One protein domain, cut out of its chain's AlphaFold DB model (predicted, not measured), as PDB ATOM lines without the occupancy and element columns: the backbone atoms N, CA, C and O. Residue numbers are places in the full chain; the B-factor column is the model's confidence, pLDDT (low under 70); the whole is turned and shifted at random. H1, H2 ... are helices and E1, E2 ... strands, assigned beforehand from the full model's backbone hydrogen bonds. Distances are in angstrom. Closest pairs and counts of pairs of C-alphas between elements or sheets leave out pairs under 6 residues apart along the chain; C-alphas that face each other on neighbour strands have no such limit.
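What this domain is: This is residues 10 to 102 of the 161 residues of an uncharacterized protein of Acidobacteria bacterium (UniProt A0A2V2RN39). The short helix H2 sits between a four-stranded antiparallel sheet, in the order E2 E3 E4 E6, and an antiparallel two-stranded ribbon of E1 and E5; H1 and H3 lie toward one end of the long axis, E6 toward the other. The printed part has 93 residues with three named helices and six named strands, in the order E1 H1 H2 E2 E3 E4 H3 E5 E6, class mixed. It is compact, radius of gyration of the C-alphas 12.5 A, with an elongated outline of 39 by 21 by 21 A.

How they stand to each other: In the larger sheet, E2, residues 43 to 47, E3, residues 51 to 56, and E4, residues 61 to 66, form a meander, each strand the antiparallel neighbour of the one before, and two hairpins. Within hydrogen-bond range are N 46 and O 53, 2.8 A, and N 54 and O 63, 3.1 A. E6, residues 98 to 101, is an edge strand antiparallel to E4, with N 62 and O 100 2.7 A apart. H2, residues 30 to 38, is on this sheet, over E2, at a height of 8.3 A; the closest C-alphas are those of Ser 32 and Ala 45, 5.4 A. E1, residues 10 to 13, is antiparallel to E5, residues 89 to 93, with N 11 and O 91 2.9 A apart. The closest C-alphas of E1 and H2 are those of Val 13 and Ala 34, 5.3 A. H1, residues 15 to 20, touches H2 at a steep tilt of 66 degrees, opposite ways, closest at C-alphas 17 and 30, 4.6 A. H3, residues 69 to 79, only grazes the larger sheet, with residues 71 to 75. Every O i to N i+4 pair is within hydrogen-bond range in H1, H2 and H3.

Where its parts are: E4 spans 16.7 A, E3 16.3 A and H3 15.3 A. E1 begins at C-alpha 10, (-14.411, -34.678, 46.125); E6 ends at C-alpha 101, (4.016, -39.604, 59.506).

The domain as a whole: The farthest C-alphas, of Thr 84 and Asp 101, are 39.8 A apart. The printed part has no cut, no link is long, and no printed residue is under 70 in pLDDT.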
ATOM      1  N   ALA A  10     -14.028 -34.935  47.504       96.00
ATOM      2  CA  ALA A  10     -14.411 -34.678  46.125       96.00
ATOM      3  C   ALA A  10     -13.382 -33.729  45.507       96.00
ATOM      4  O   ALA A  10     -13.045 -32.708  46.107       96.00
ATOM      5  N   ILE A  11     -12.855 -34.104  44.347       97.56
ATOM      6  CA  ILE A  11     -11.906 -33.312  43.575       97.56
ATOM      7  C   ILE A  11     -12.507 -33.140  42.188       97.56
ATOM      8  O   ILE A  11     -12.915 -34.110  41.549       97.56
ATOM      9  N   GLU A  12     -12.563 -31.897  41.744       98.31
ATOM     10  CA  GLU A  12     -12.957 -31.523  40.395       98.31
ATOM     11  C   GLU A  12     -11.697 -31.161  39.619       98.31
ATOM     12  O   GLU A  12     -10.893 -30.377  40.113       98.31
ATOM     13  N   VAL A  13     -11.522 -31.736  38.435       98.25
ATOM     14  CA  VAL A  13     -10.472 -31.403  37.472       98.25
ATOM     15  C   VAL A  13     -11.103 -30.481  36.440       98.25
ATOM     16  O   VAL A  13     -11.999 -30.908  35.711       98.25
ATOM     17  N   THR A  14     -10.675 -29.223  36.416       98.38
ATOM     18  CA  THR A  14     -11.225 -28.190  35.526       98.38
ATOM     19  C   THR A  14     -10.426 -28.095  34.228       98.38
ATOM     20  O   THR A  14      -9.328 -28.635  34.131       98.38
ATOM     21  N   GLU A  15     -10.948 -27.366  33.238       97.75
ATOM     22  CA  GLU A  15     -10.225 -27.105  31.982       97.75
ATOM     23  C   GLU A  15      -8.876 -26.412  32.236       97.75
ATOM     24  O   GLU A  15      -7.849 -26.833  31.714       97.75
ATOM     25  N   ASP A  16      -8.848 -25.436  33.147       97.44
ATOM     26  CA  ASP A  16      -7.622 -24.730  33.545       97.44
ATOM     27  C   ASP A  16      -6.548 -25.685  34.111       97.44
ATOM     28  O   ASP A  16      -5.355 -25.522  33.843       97.44
ATOM     29  N   ASP A  17      -6.948 -26.736  34.841       97.50
ATOM     30  CA  ASP A  17      -6.007 -27.757  35.312       97.50
ATOM     31  C   ASP A  17      -5.423 -28.565  34.134       97.50
ATOM     32  O   ASP A  17      -4.246 -28.938  34.157       97.50
ATOM     33  N   ILE A  18      -6.242 -28.851  33.113       96.75
ATOM     34  CA  ILE A  18      -5.871 -29.622  31.915       96.75
ATOM     35  C   ILE A  18      -4.892 -28.829  31.047       96.75
ATOM     36  O   ILE A  18      -3.849 -29.362  30.641       96.75
ATOM     37  N   GLU A  19      -5.198 -27.553  30.808       95.75
ATOM     38  CA  GLU A  19      -4.400 -26.638  29.993       95.75
ATOM     39  C   GLU A  19      -3.029 -26.353  30.613       95.75
ATOM     40  O   GLU A  19      -2.006 -26.427  29.924       95.75
ATOM     41  N   ASN A  20      -2.992 -26.085  31.922       95.38
ATOM     42  CA  ASN A  20      -1.759 -25.771  32.649       95.38
ATOM     43  C   ASN A  20      -0.982 -27.012  33.112       95.38
ATOM     44  O   ASN A  20       0.123 -26.898  33.664       95.38
ATOM     45  N   GLY A  21      -1.552 -28.202  32.928       94.50
ATOM     46  CA  GLY A  21      -0.904 -29.463  33.241       94.50
ATOM     47  C   GLY A  21       0.333 -29.725  32.375       94.50
ATOM     48  O   GLY A  21       0.459 -29.265  31.241       94.50
ATOM     49  N   ILE A  22       1.273 -30.503  32.915       95.06
ATOM     50  CA  ILE A  22       2.442 -30.991  32.179       95.06
ATOM     51  C   ILE A  22       2.322 -32.514  32.022       95.06
ATOM     52  O   ILE A  22       2.297 -33.216  33.041       95.06
ATOM     53  N   PRO A  23       2.284 -33.046  30.784       93.62
ATOM     54  CA  PRO A  23       2.198 -34.486  30.551       93.62
ATOM     55  C   PRO A  23       3.431 -35.211  31.094       93.62
ATOM     56  O   PRO A  23       4.526 -34.641  31.206       93.62
ATOM     57  N   ARG A  24       3.249 -36.480  31.465       93.44
ATOM     58  CA  ARG A  24       4.269 -37.384  32.026       93.44
ATOM     59  C   ARG A  24       4.979 -36.823  33.262       93.44
ATOM     60  O   ARG A  24       6.109 -37.196  33.577       93.44
ATOM     61  N   THR A  25       4.329 -35.900  33.971       95.12
ATOM     62  CA  THR A  25       4.888 -35.223  35.141       95.12
ATOM     63  C   THR A  25       3.905 -35.283  36.305       95.12
ATOM     64  O   THR A  25       3.081 -34.395  36.488       95.12
ATOM     65  N   SER A  26       4.036 -36.295  37.163       94.44
ATOM     66  CA  SER A  26       3.083 -36.574  38.253       94.44
ATOM     67  C   SER A  26       2.842 -35.424  39.241       94.44
ATOM     68  O   SER A  26       1.786 -35.365  39.860       94.44
ATOM     69  N   GLY A  27       3.810 -34.517  39.418       95.06
ATOM     70  CA  GLY A  27       3.694 -33.371  40.332       95.06
ATOM     71  C   GLY A  27       3.201 -32.065  39.718       95.06
ATOM     72  O   GLY A  27       3.084 -31.086  40.452       95.06
ATOM     73  N   TYR A  28       2.983 -32.052  38.403       95.56
ATOM     74  CA  TYR A  28       2.467 -30.905  37.654       95.56
ATOM     75  C   TYR A  28       1.394 -31.323  36.634       95.56
ATOM     76  O   TYR A  28       1.069 -30.544  35.746       95.56
ATOM     77  N   CYS A  29       0.860 -32.543  36.720       97.12
ATOM     78  CA  CYS A  29      -0.240 -33.002  35.879       97.12
ATOM     79  C   CYS A  29      -1.565 -32.349  36.321       97.12
ATOM     80  O   CYS A  29      -1.648 -31.878  37.466       97.12
ATOM     81  N   PRO A  30      -2.615 -32.384  35.482       98.19
ATOM     82  CA  PRO A  30      -3.912 -31.773  35.796       98.19
ATOM     83  C   PRO A  30      -4.485 -32.217  37.149       98.19
ATOM     84  O   PRO A  30      -4.912 -31.407  37.964       98.19
ATOM     85  N   ILE A  31      -4.363 -33.508  37.470       98.38
ATOM     86  CA  ILE A  31      -4.835 -34.072  38.742       98.38
ATOM     87  C   ILE A  31      -4.100 -33.463  39.943       98.38
ATOM     88  O   ILE A  31      -4.704 -33.176  40.976       98.38
ATOM     89  N   SER A  32      -2.788 -33.250  39.830       98.00
ATOM     90  CA  SER A  32      -2.004 -32.646  40.912       98.00
ATOM     91  C   SER A  32      -2.368 -31.174  41.138       98.00
ATOM     92  O   SER A  32      -2.422 -30.748  42.292       98.00
ATOM     93  N   GLN A  33      -2.687 -30.433  40.070       97.25
ATOM     94  CA  GLN A  33      -3.180 -29.052  40.144       97.25
ATOM     95  C   GLN A  33      -4.552 -28.995  40.824       97.25
ATOM     96  O   GLN A  33      -4.710 -28.293  41.828       97.25
ATOM     97  N   ALA A  34      -5.478 -29.856  40.395       98.06
ATOM     98  CA  ALA A  34      -6.797 -30.003  41.001       98.06
ATOM     99  C   ALA A  34      -6.715 -30.303  42.509       98.06
ATOM    100  O   ALA A  34      -7.469 -29.742  43.308       98.06
ATOM    101  N   ILE A  35      -5.756 -31.138  42.936       97.56
ATOM    102  CA  ILE A  35      -5.496 -31.419  44.358       97.56
ATOM    103  C   ILE A  35      -4.993 -30.177  45.095       97.56
ATOM    104  O   ILE A  35      -5.464 -29.909  46.198       97.56
ATOM    105  N   TYR A  36      -4.045 -29.422  44.531       96.06
ATOM    106  CA  TYR A  36      -3.545 -28.201  45.174       96.06
ATOM    107  C   TYR A  36      -4.643 -27.156  45.365       96.06
ATOM    108  O   TYR A  36      -4.657 -26.484  46.396       96.06
ATOM    109  N   ARG A  37      -5.560 -27.050  44.401       95.38
ATOM    110  CA  ARG A  37      -6.719 -26.159  44.468       95.38
ATOM    111  C   ARG A  37      -7.767 -26.643  45.475       95.38
ATOM    112  O   ARG A  37      -8.261 -25.850  46.268       95.38
ATOM    113  N   SER A  38      -8.076 -27.939  45.475       95.31
ATOM    114  CA  SER A  38      -9.204 -28.502  46.238       95.31
ATOM    115  C   SER A  38      -8.857 -28.899  47.678       95.31
ATOM    116  O   SER A  38      -9.744 -29.001  48.526       95.31
ATOM    117  N   VAL A  39      -7.585 -29.178  47.981       94.50
ATOM    118  CA  VAL A  39      -7.164 -29.699  49.290       94.50
ATOM    119  C   VAL A  39      -6.358 -28.644  50.056       94.50
ATOM    120  O   VAL A  39      -5.196 -28.388  49.719       94.50
ATOM    121  N   PRO A  40      -6.910 -28.083  51.152       91.44
ATOM    122  CA  PRO A  40      -6.208 -27.096  51.961       91.44
ATOM    123  C   PRO A  40      -4.857 -27.616  52.445       91.44
ATOM    124  O   PRO A  40      -4.746 -28.739  52.940       91.44
ATOM    125  N   ASN A  41      -3.830 -26.774  52.341       92.69
ATOM    126  CA  ASN A  41      -2.465 -27.062  52.785       92.69
ATOM    127  C   ASN A  41      -1.775 -28.239  52.079       92.69
ATOM    128  O   ASN A  41      -0.667 -28.602  52.485       92.69
ATOM    129  N   ALA A  42      -2.356 -28.818  51.023       95.38
ATOM    130  CA  ALA A  42      -1.698 -29.876  50.276       95.38
ATOM    131  C   ALA A  42      -0.357 -29.388  49.715       95.38
ATOM    132  O   ALA A  42      -0.232 -28.344  49.074       95.38
ATOM    133  N   ARG A  43       0.693 -30.160  49.979       95.81
ATOM    134  CA  ARG A  43       2.042 -29.948  49.456       95.81
ATOM    135  C   ARG A  43       2.521 -31.224  48.803       95.81
ATOM    136  O   ARG A  43       2.256 -32.314  49.305       95.81
ATOM    137  N   ARG A  44       3.332 -31.084  47.750       96.12
ATOM    138  CA  ARG A  44       3.947 -32.229  47.058       96.12
ATOM    139  C   ARG A  44       2.886 -33.256  46.645       96.12
ATOM    140  O   ARG A  44       3.058 -34.444  46.914       96.12
ATOM    141  N   ALA A  45       1.783 -32.762  46.086       97.38
ATOM    142  CA  ALA A  45       0.799 -33.604  45.437       97.38
ATOM    143  C   ALA A  45       1.468 -34.280  44.239       97.38
ATOM    144  O   ALA A  45       2.208 -33.637  43.493       97.38
ATOM    145  N   LEU A  46       1.270 -35.585  44.126       98.19
ATOM    146  CA  LEU A  46       1.741 -36.423  43.037       98.19
ATOM    147  C   LEU A  46       0.587 -37.350  42.666       98.19
ATOM    148  O   LEU A  46       0.003 -37.963  43.562       98.19
ATOM    149  N   ALA A  47       0.282 -37.449  41.381       97.88
ATOM    150  CA  ALA A  47      -0.703 -38.387  40.861       97.88
ATOM    151  C   ALA A  47      -0.084 -39.217  39.735       97.88
ATOM    152  O   ALA A  47       0.541 -38.669  38.825       97.88
ATOM    153  N   ASP A  48      -0.239 -40.532  39.831       96.62
ATOM    154  CA  ASP A  48       0.133 -41.508  38.812       96.62
ATOM    155  C   ASP A  48      -0.959 -42.590  38.694       96.62
ATOM    156  O   ASP A  48      -1.997 -42.516  39.354       96.62
ATOM    157  N   MET A  49      -0.759 -43.579  37.816       97.50
ATOM    158  CA  MET A  49      -1.758 -44.626  37.563       97.50
ATOM    159  C   MET A  49      -2.053 -45.498  38.790       97.50
ATOM    160  O   MET A  49      -3.144 -46.043  38.894       97.50
ATOM    161  N   ALA A  50      -1.110 -45.642  39.722       97.25
ATOM    162  CA  ALA A  50      -1.307 -46.486  40.895       97.25
ATOM    163  C   ALA A  50      -1.853 -45.677  42.074       97.25
ATOM    164  O   ALA A  50      -2.797 -46.101  42.747       97.25
ATOM    165  N   PHE A  51      -1.261 -44.508  42.331       98.12
ATOM    166  CA  PHE A  51      -1.541 -43.737  43.529       98.12
ATOM    167  C   PHE A  51      -1.668 -42.234  43.292       98.12
ATOM    168  O   PHE A  51      -0.925 -41.597  42.543       98.12
ATOM    169  N   ILE A  52      -2.541 -41.644  44.099       98.19
ATOM    170  CA  ILE A  52      -2.592 -40.215  44.370       98.19
ATOM    171  C   ILE A  52      -2.059 -39.994  45.779       98.19
ATOM    172  O   ILE A  52      -2.499 -40.624  46.741       98.19
ATOM    173  N   ARG A  53      -1.110 -39.075  45.935       97.62
ATOM    174  CA  ARG A  53      -0.502 -38.789  47.236       97.62
ATOM    175  C   ARG A  53      -0.214 -37.317  47.428       97.62
ATOM    176  O   ARG A  53       0.183 -36.630  46.497       97.62
ATOM    177  N   TRP A  54      -0.321 -36.850  48.663       97.88
ATOM    178  CA  TRP A  54       0.108 -35.507  49.049       97.88
ATOM    179  C   TRP A  54       0.542 -35.467  50.509       97.88
ATOM    180  O   TRP A  54       0.346 -36.399  51.287       97.88
ATOM    181  N   THR A  55       1.181 -34.367  50.884       97.19
ATOM    182  CA  THR A  55       1.626 -34.091  52.247       97.19
ATOM    183  C   THR A  55       0.824 -32.933  52.826       97.19
ATOM    184  O   THR A  55       0.742 -31.882  52.200       97.19
ATOM    185  N   ASP A  56       0.286 -33.107  54.028       95.69
ATOM    186  CA  ASP A  56      -0.273 -32.031  54.845       95.69
ATOM    187  C   ASP A  56       0.780 -31.636  55.898       95.69
ATOM    188  O   ASP A  56       1.037 -32.404  56.834       95.69
ATOM    189  N   PRO A  57       1.443 -30.475  55.746       94.06
ATOM    190  CA  PRO A  57       2.497 -30.046  56.653       94.06
ATOM    191  C   PRO A  57       1.967 -29.631  58.028       94.06
ATOM    192  O   PRO A  57       2.737 -29.694  58.982       94.06
ATOM    193  N   ILE A  58       0.693 -29.234  58.142       93.56
ATOM    194  CA  ILE A  58       0.088 -28.839  59.423       93.56
ATOM    195  C   ILE A  58      -0.138 -30.089  60.263       93.56
ATOM    196  O   ILE A  58       0.304 -30.166  61.405       93.56
ATOM    197  N   LYS A  59      -0.751 -31.112  59.664       93.38
ATOM    198  CA  LYS A  59      -0.989 -32.395  60.344       93.38
ATOM    199  C   LYS A  59       0.256 -33.267  60.435       93.38
ATOM    200  O   LYS A  59       0.226 -34.302  61.090       93.38
ATOM    201  N   ARG A  60       1.332 -32.887  59.740       95.44
ATOM    202  CA  ARG A  60       2.563 -33.672  59.599       95.44
ATOM    203  C   ARG A  60       2.306 -35.093  59.087       95.44
ATOM    204  O   ARG A  60       3.011 -36.026  59.460       95.44
ATOM    205  N   LYS A  61       1.330 -35.254  58.191       96.00
ATOM    206  CA  LYS A  61       0.962 -36.543  57.587       96.00
ATOM    207  C   LYS A  61       1.136 -36.512  56.072       96.00
ATOM    208  O   LYS A  61       0.935 -35.487  55.420       96.00
ATOM    209  N   ARG A  62       1.479 -37.660  55.498       96.56
ATOM    210  CA  ARG A  62       1.392 -37.952  54.068       96.56
ATOM    211  C   ARG A  62       0.235 -38.907  53.846       96.56
ATOM    212  O   ARG A  62       0.211 -39.970  54.454       96.56
ATOM    213  N   TYR A  63      -0.671 -38.533  52.958       96.75
ATOM    214  CA  TYR A  63      -1.809 -39.351  52.574       96.75
ATOM    215  C   TYR A  63      -1.539 -39.986  51.216       96.75
ATOM    216  O   TYR A  63      -0.973 -39.334  50.334       96.75
ATOM    217  N   ILE A  64      -1.914 -41.252  51.078       97.38
ATOM    218  CA  ILE A  64      -1.756 -42.051  49.868       97.38
ATOM    219  C   ILE A  64      -3.086 -42.756  49.611       97.38
ATOM    220  O   ILE A  64      -3.615 -43.438  50.489       97.38
ATOM    221  N   PHE A  65      -3.617 -42.576  48.412       97.50
ATOM    222  CA  PHE A  65      -4.876 -43.128  47.927       97.50
ATOM    223  C   PHE A  65      -4.595 -43.905  46.652       97.50
ATOM    224  O   PHE A  65      -3.706 -43.522  45.894       97.50
ATOM    225  N   THR A  66      -5.357 -44.960  46.398       97.25
ATOM    226  CA  THR A  66      -5.393 -45.579  45.073       97.25
ATOM    227  C   THR A  66      -6.047 -44.629  44.081       97.25
ATOM    228  O   THR A  66      -7.002 -43.921  44.413       97.25
ATOM    229  N   SER A  67      -5.509 -44.591  42.867       97.31
ATOM    230  CA  SER A  67      -6.076 -43.786  41.789       97.31
ATOM    231  C   SER A  67      -7.408 -44.396  41.325       97.31
ATOM    232  O   SER A  67      -7.449 -45.585  41.010       97.31
ATOM    233  N   PRO A  68      -8.512 -43.627  41.281       97.44
ATOM    234  CA  PRO A  68      -9.769 -44.102  40.703       97.44
ATOM    235  C   PRO A  68      -9.631 -44.405  39.206       97.44
ATOM    236  O   PRO A  68      -8.837 -43.763  38.521       97.44
ATOM    237  N   GLN A  69     -10.470 -45.300  38.673       97.81
ATOM    238  CA  GLN A  69     -10.423 -45.697  37.258       97.81
ATOM    239  C   GLN A  69     -10.526 -44.506  36.290       97.81
ATOM    240  O   GLN A  69      -9.816 -44.468  35.289       97.81
ATOM    241  N   SER A  70     -11.356 -43.504  36.606       97.69
ATOM    242  CA  SER A  70     -11.469 -42.278  35.803       97.69
ATOM    243  C   SER A  70     -10.156 -41.496  35.736       97.69
ATOM    244  O   SER A  70      -9.793 -40.997  34.676       97.69
ATOM    245  N   VAL A  71      -9.404 -41.441  36.840       98.06
ATOM    246  CA  VAL A  71      -8.083 -40.804  36.883       98.06
ATOM    247  C   VAL A  71      -7.064 -41.605  36.079       98.06
ATOM    248  O   VAL A  71      -6.263 -41.011  35.367       98.06
ATOM    249  N   ILE A  72      -7.098 -42.938  36.165       98.12
ATOM    250  CA  ILE A  72      -6.197 -43.814  35.400       98.12
ATOM    251  C   ILE A  72      -6.411 -43.605  33.900       98.12
ATOM    252  O   ILE A  72      -5.452 -43.322  33.186       98.12
ATOM    253  N   GLN A  73      -7.664 -43.680  33.442       97.75
ATOM    254  CA  GLN A  73      -8.010 -43.483  32.035       97.75
ATOM    255  C   GLN A  73      -7.603 -42.087  31.548       97.75
ATOM    256  O   GLN A  73      -6.966 -41.958  30.506       97.75
ATOM    257  N   PHE A  74      -7.896 -41.054  32.340       98.00
ATOM    258  CA  PHE A  74      -7.496 -39.687  32.023       98.00
ATOM    259  C   PHE A  74      -5.972 -39.543  31.893       98.00
ATOM    260  O   PHE A  74      -5.494 -38.933  30.943       98.00
ATOM    261  N   LEU A  75      -5.194 -40.100  32.829       97.25
ATOM    262  CA  LEU A  75      -3.731 -40.018  32.791       97.25
ATOM    263  C   LEU A  75      -3.151 -40.727  31.566       97.25
ATOM    264  O   LEU A  75      -2.214 -40.202  30.973       97.25
ATOM    265  N   ILE A  76      -3.714 -41.875  31.175       96.56
ATOM    266  CA  ILE A  76      -3.348 -42.581  29.941       96.56
ATOM    267  C   ILE A  76      -3.558 -41.645  28.747       96.56
ATOM    268  O   ILE A  76      -2.601 -41.327  28.043       96.56
ATOM    269  N   ASP A  77      -4.776 -41.142  28.558       96.69
ATOM    270  CA  ASP A  77      -5.120 -40.332  27.385       96.69
ATOM    271  C   ASP A  77      -4.310 -39.024  27.328       96.69
ATOM    272  O   ASP A  77      -3.774 -38.658  26.276       96.69
ATOM    273  N   TYR A  78      -4.119 -38.376  28.480       96.12
ATOM    274  CA  TYR A  78      -3.340 -37.146  28.603       96.12
ATOM    275  C   TYR A  78      -1.844 -37.362  28.328       96.12
ATOM    276  O   TYR A  78      -1.232 -36.590  27.585       96.12
ATOM    277  N   ASP A  79      -1.243 -38.423  28.874       95.12
ATOM    278  CA  ASP A  79       0.181 -38.717  28.682       95.12
ATOM    279  C   ASP A  79       0.492 -39.254  27.278       95.12
ATOM    280  O   ASP A  79       1.616 -39.073  26.794       95.12
ATOM    281  N   PHE A  80      -0.481 -39.871  26.598       94.25
ATOM    282  CA  PHE A  80      -0.383 -40.229  25.178       94.25
ATOM    283  C   PHE A  80      -0.614 -39.043  24.230       94.25
ATOM    284  O   PHE A  80      -0.322 -39.157  23.042       94.25
ATOM    285  N   GLY A  81      -1.033 -37.881  24.746       91.06
ATOM    286  CA  GLY A  81      -1.203 -36.654  23.968       91.06
ATOM    287  C   GLY A  81      -2.550 -36.544  23.253       91.06
ATOM    288  O   GLY A  81      -2.718 -35.654  22.419       91.06
ATOM    289  N   ASP A  82      -3.520 -37.394  23.587       90.19
ATOM    290  CA  ASP A  82      -4.860 -37.329  23.013       90.19
ATOM    291  C   ASP A  82      -5.746 -36.352  23.792       90.19
ATOM    292  O   ASP A  82      -6.596 -36.713  24.612       90.19
ATOM    293  N   ARG A  83      -5.526 -35.062  23.528       86.62
ATOM    294  CA  ARG A  83      -6.251 -33.983  24.209       86.62
ATOM    295  C   ARG A  83      -7.755 -33.996  23.935       86.62
ATOM    296  O   ARG A  83      -8.506 -33.522  24.774       86.62
ATOM    297  N   THR A  84      -8.213 -34.572  22.822       91.62
ATOM    298  CA  THR A  84      -9.648 -34.598  22.474       91.62
ATOM    299  C   THR A  84     -10.480 -35.445  23.441       91.62
ATOM    300  O   THR A  84     -11.674 -35.199  23.632       91.62
ATOM    301  N   ARG A  85      -9.833 -36.419  24.094       92.81
ATOM    302  CA  ARG A  85     -10.433 -37.291  25.113       92.81
ATOM    303  C   ARG A  85     -10.253 -36.775  26.542       92.81
ATOM    304  O   ARG A  85     -10.868 -37.303  27.464       92.81
ATOM    305  N   CYS A  86      -9.472 -35.715  26.733       95.94
ATOM    306  CA  CYS A  86      -9.225 -35.108  28.036       95.94
ATOM    307  C   CYS A  86     -10.284 -34.038  28.328       95.94
ATOM    308  O   CYS A  86     -10.104 -32.883  27.963       95.94
ATOM    309  N   LYS A  87     -11.387 -34.421  28.979       97.38
ATOM    310  CA  LYS A  87     -12.456 -33.494  29.392       97.38
ATOM    311  C   LYS A  87     -12.422 -33.236  30.903       97.38
ATOM    312  O   LYS A  87     -12.012 -34.137  31.641       97.38
ATOM    313  N   PRO A  88     -12.897 -32.068  31.379       98.31
ATOM    314  CA  PRO A  88     -13.109 -31.816  32.799       98.31
ATOM    315  C   PRO A  88     -13.983 -32.900  33.428       98.31
ATOM    316  O   PRO A  88     -14.971 -33.348  32.842       98.31
ATOM    317  N   PHE A  89     -13.610 -33.345  34.623       98.38
ATOM    318  CA  PHE A  89     -14.321 -34.411  35.320       98.38
ATOM    319  C   PHE A  89     -14.134 -34.297  36.828       98.38
ATOM    320  O   PHE A  89     -13.233 -33.620  37.316       98.38
ATOM    321  N   SER A  90     -14.974 -34.995  37.587       98.19
ATOM    322  CA  SER A  90     -14.826 -35.089  39.036       98.19
ATOM    323  C   SER A  90     -14.581 -36.527  39.472       98.19
ATOM    324  O   SER A  90     -15.017 -37.489  38.838       98.19
ATOM    325  N   PHE A  91     -13.855 -36.680  40.570       97.94
ATOM    326  CA  PHE A  91     -13.647 -37.966  41.217       97.94
ATOM    327  C   PHE A  91     -13.662 -37.807  42.735       97.94
ATOM    328  O   PHE A  91     -13.509 -36.711  43.281       97.94
ATOM    329  N   ARG A  92     -13.873 -38.920  43.438       96.75
ATOM    330  CA  ARG A  92     -13.873 -38.958  44.901       96.75
ATOM    331  C   ARG A  92     -12.779 -39.876  45.410       96.75
ATOM    332  O   ARG A  92     -12.597 -40.983  44.909       96.75
ATOM    333  N   LEU A  93     -12.079 -39.417  46.438       95.50
ATOM    334  CA  LEU A  93     -11.148 -40.211  47.226       95.50
ATOM    335  C   LEU A  93     -11.832 -40.557  48.540       95.50
ATOM    336  O   LEU A  93     -12.064 -39.665  49.345       95.50
ATOM    337  N   TYR A  94     -12.179 -41.826  48.748       90.00
ATOM    338  CA  TYR A  94     -12.955 -42.251  49.919       90.00
ATOM    339  C   TYR A  94     -12.089 -42.407  51.172       90.00
ATOM    340  O   TYR A  94     -12.302 -41.735  52.184       90.00
ATOM    341  N   SER A  95     -11.086 -43.278  51.087       92.31
ATOM    342  CA  SER A  95     -10.225 -43.649  52.208       92.31
ATOM    343  C   SER A  95      -8.780 -43.709  51.745       92.31
ATOM    344  O   SER A  95      -8.478 -44.257  50.686       92.31
ATOM    345  N   ALA A  96      -7.881 -43.136  52.544       95.12
ATOM    346  CA  ALA A  96      -6.455 -43.274  52.298       95.12
ATOM    347  C   ALA A  96      -6.055 -44.730  52.551       95.12
ATOM    348  O   ALA A  96      -6.311 -45.260  53.631       95.12
ATOM    349  N   VAL A  97      -5.399 -45.351  51.574       96.00
ATOM    350  CA  VAL A  97      -4.831 -46.698  51.716       96.00
ATOM    351  C   VAL A  97      -3.668 -46.675  52.702       96.00
ATOM    352  O   VAL A  97      -3.454 -47.626  53.448       96.00
ATOM    353  N   GLN A  98      -2.932 -45.562  52.748       96.19
ATOM    354  CA  GLN A  98      -1.859 -45.374  53.711       96.19
ATOM    355  C   GLN A  98      -1.782 -43.923  54.187       96.19
ATOM    356  O   GLN A  98      -1.848 -42.977  53.398       96.19
ATOM    357  N   ILE A  99      -1.576 -43.753  55.494       95.94
ATOM    358  CA  ILE A  99      -1.281 -42.465  56.121       95.94
ATOM    359  C   ILE A  99       0.045 -42.609  56.861       95.94
ATOM    360  O   ILE A  99       0.160 -43.404  57.790       95.94
ATOM    361  N   VAL A 100       1.053 -41.850  56.440       95.94
ATOM    362  CA  VAL A 100       2.423 -41.951  56.963       95.94
ATOM    363  C   VAL A 100       2.804 -40.661  57.671       95.94
ATOM    364  O   VAL A 100       2.573 -39.570  57.146       95.94
ATOM    365  N   ASP A 101       3.435 -40.763  58.835       96.44
ATOM    366  CA  ASP A 101       4.016 -39.604  59.506       96.44
ATOM    367  C   ASP A 101       5.145 -38.972  58.692       96.44
ATOM    368  O   ASP A 101       6.016 -39.634  58.117       96.44
ATOM    369  N   MET A 102       5.155 -37.642  58.653       93.44
ATOM    370  CA  MET A 102       6.295 -36.910  58.134       93.44
ATOM    371  C   MET A 102       7.486 -37.124  59.060       93.44
ATOM    372  O   MET A 102       7.504 -36.648  60.196       93.44
TER     373      MET A 102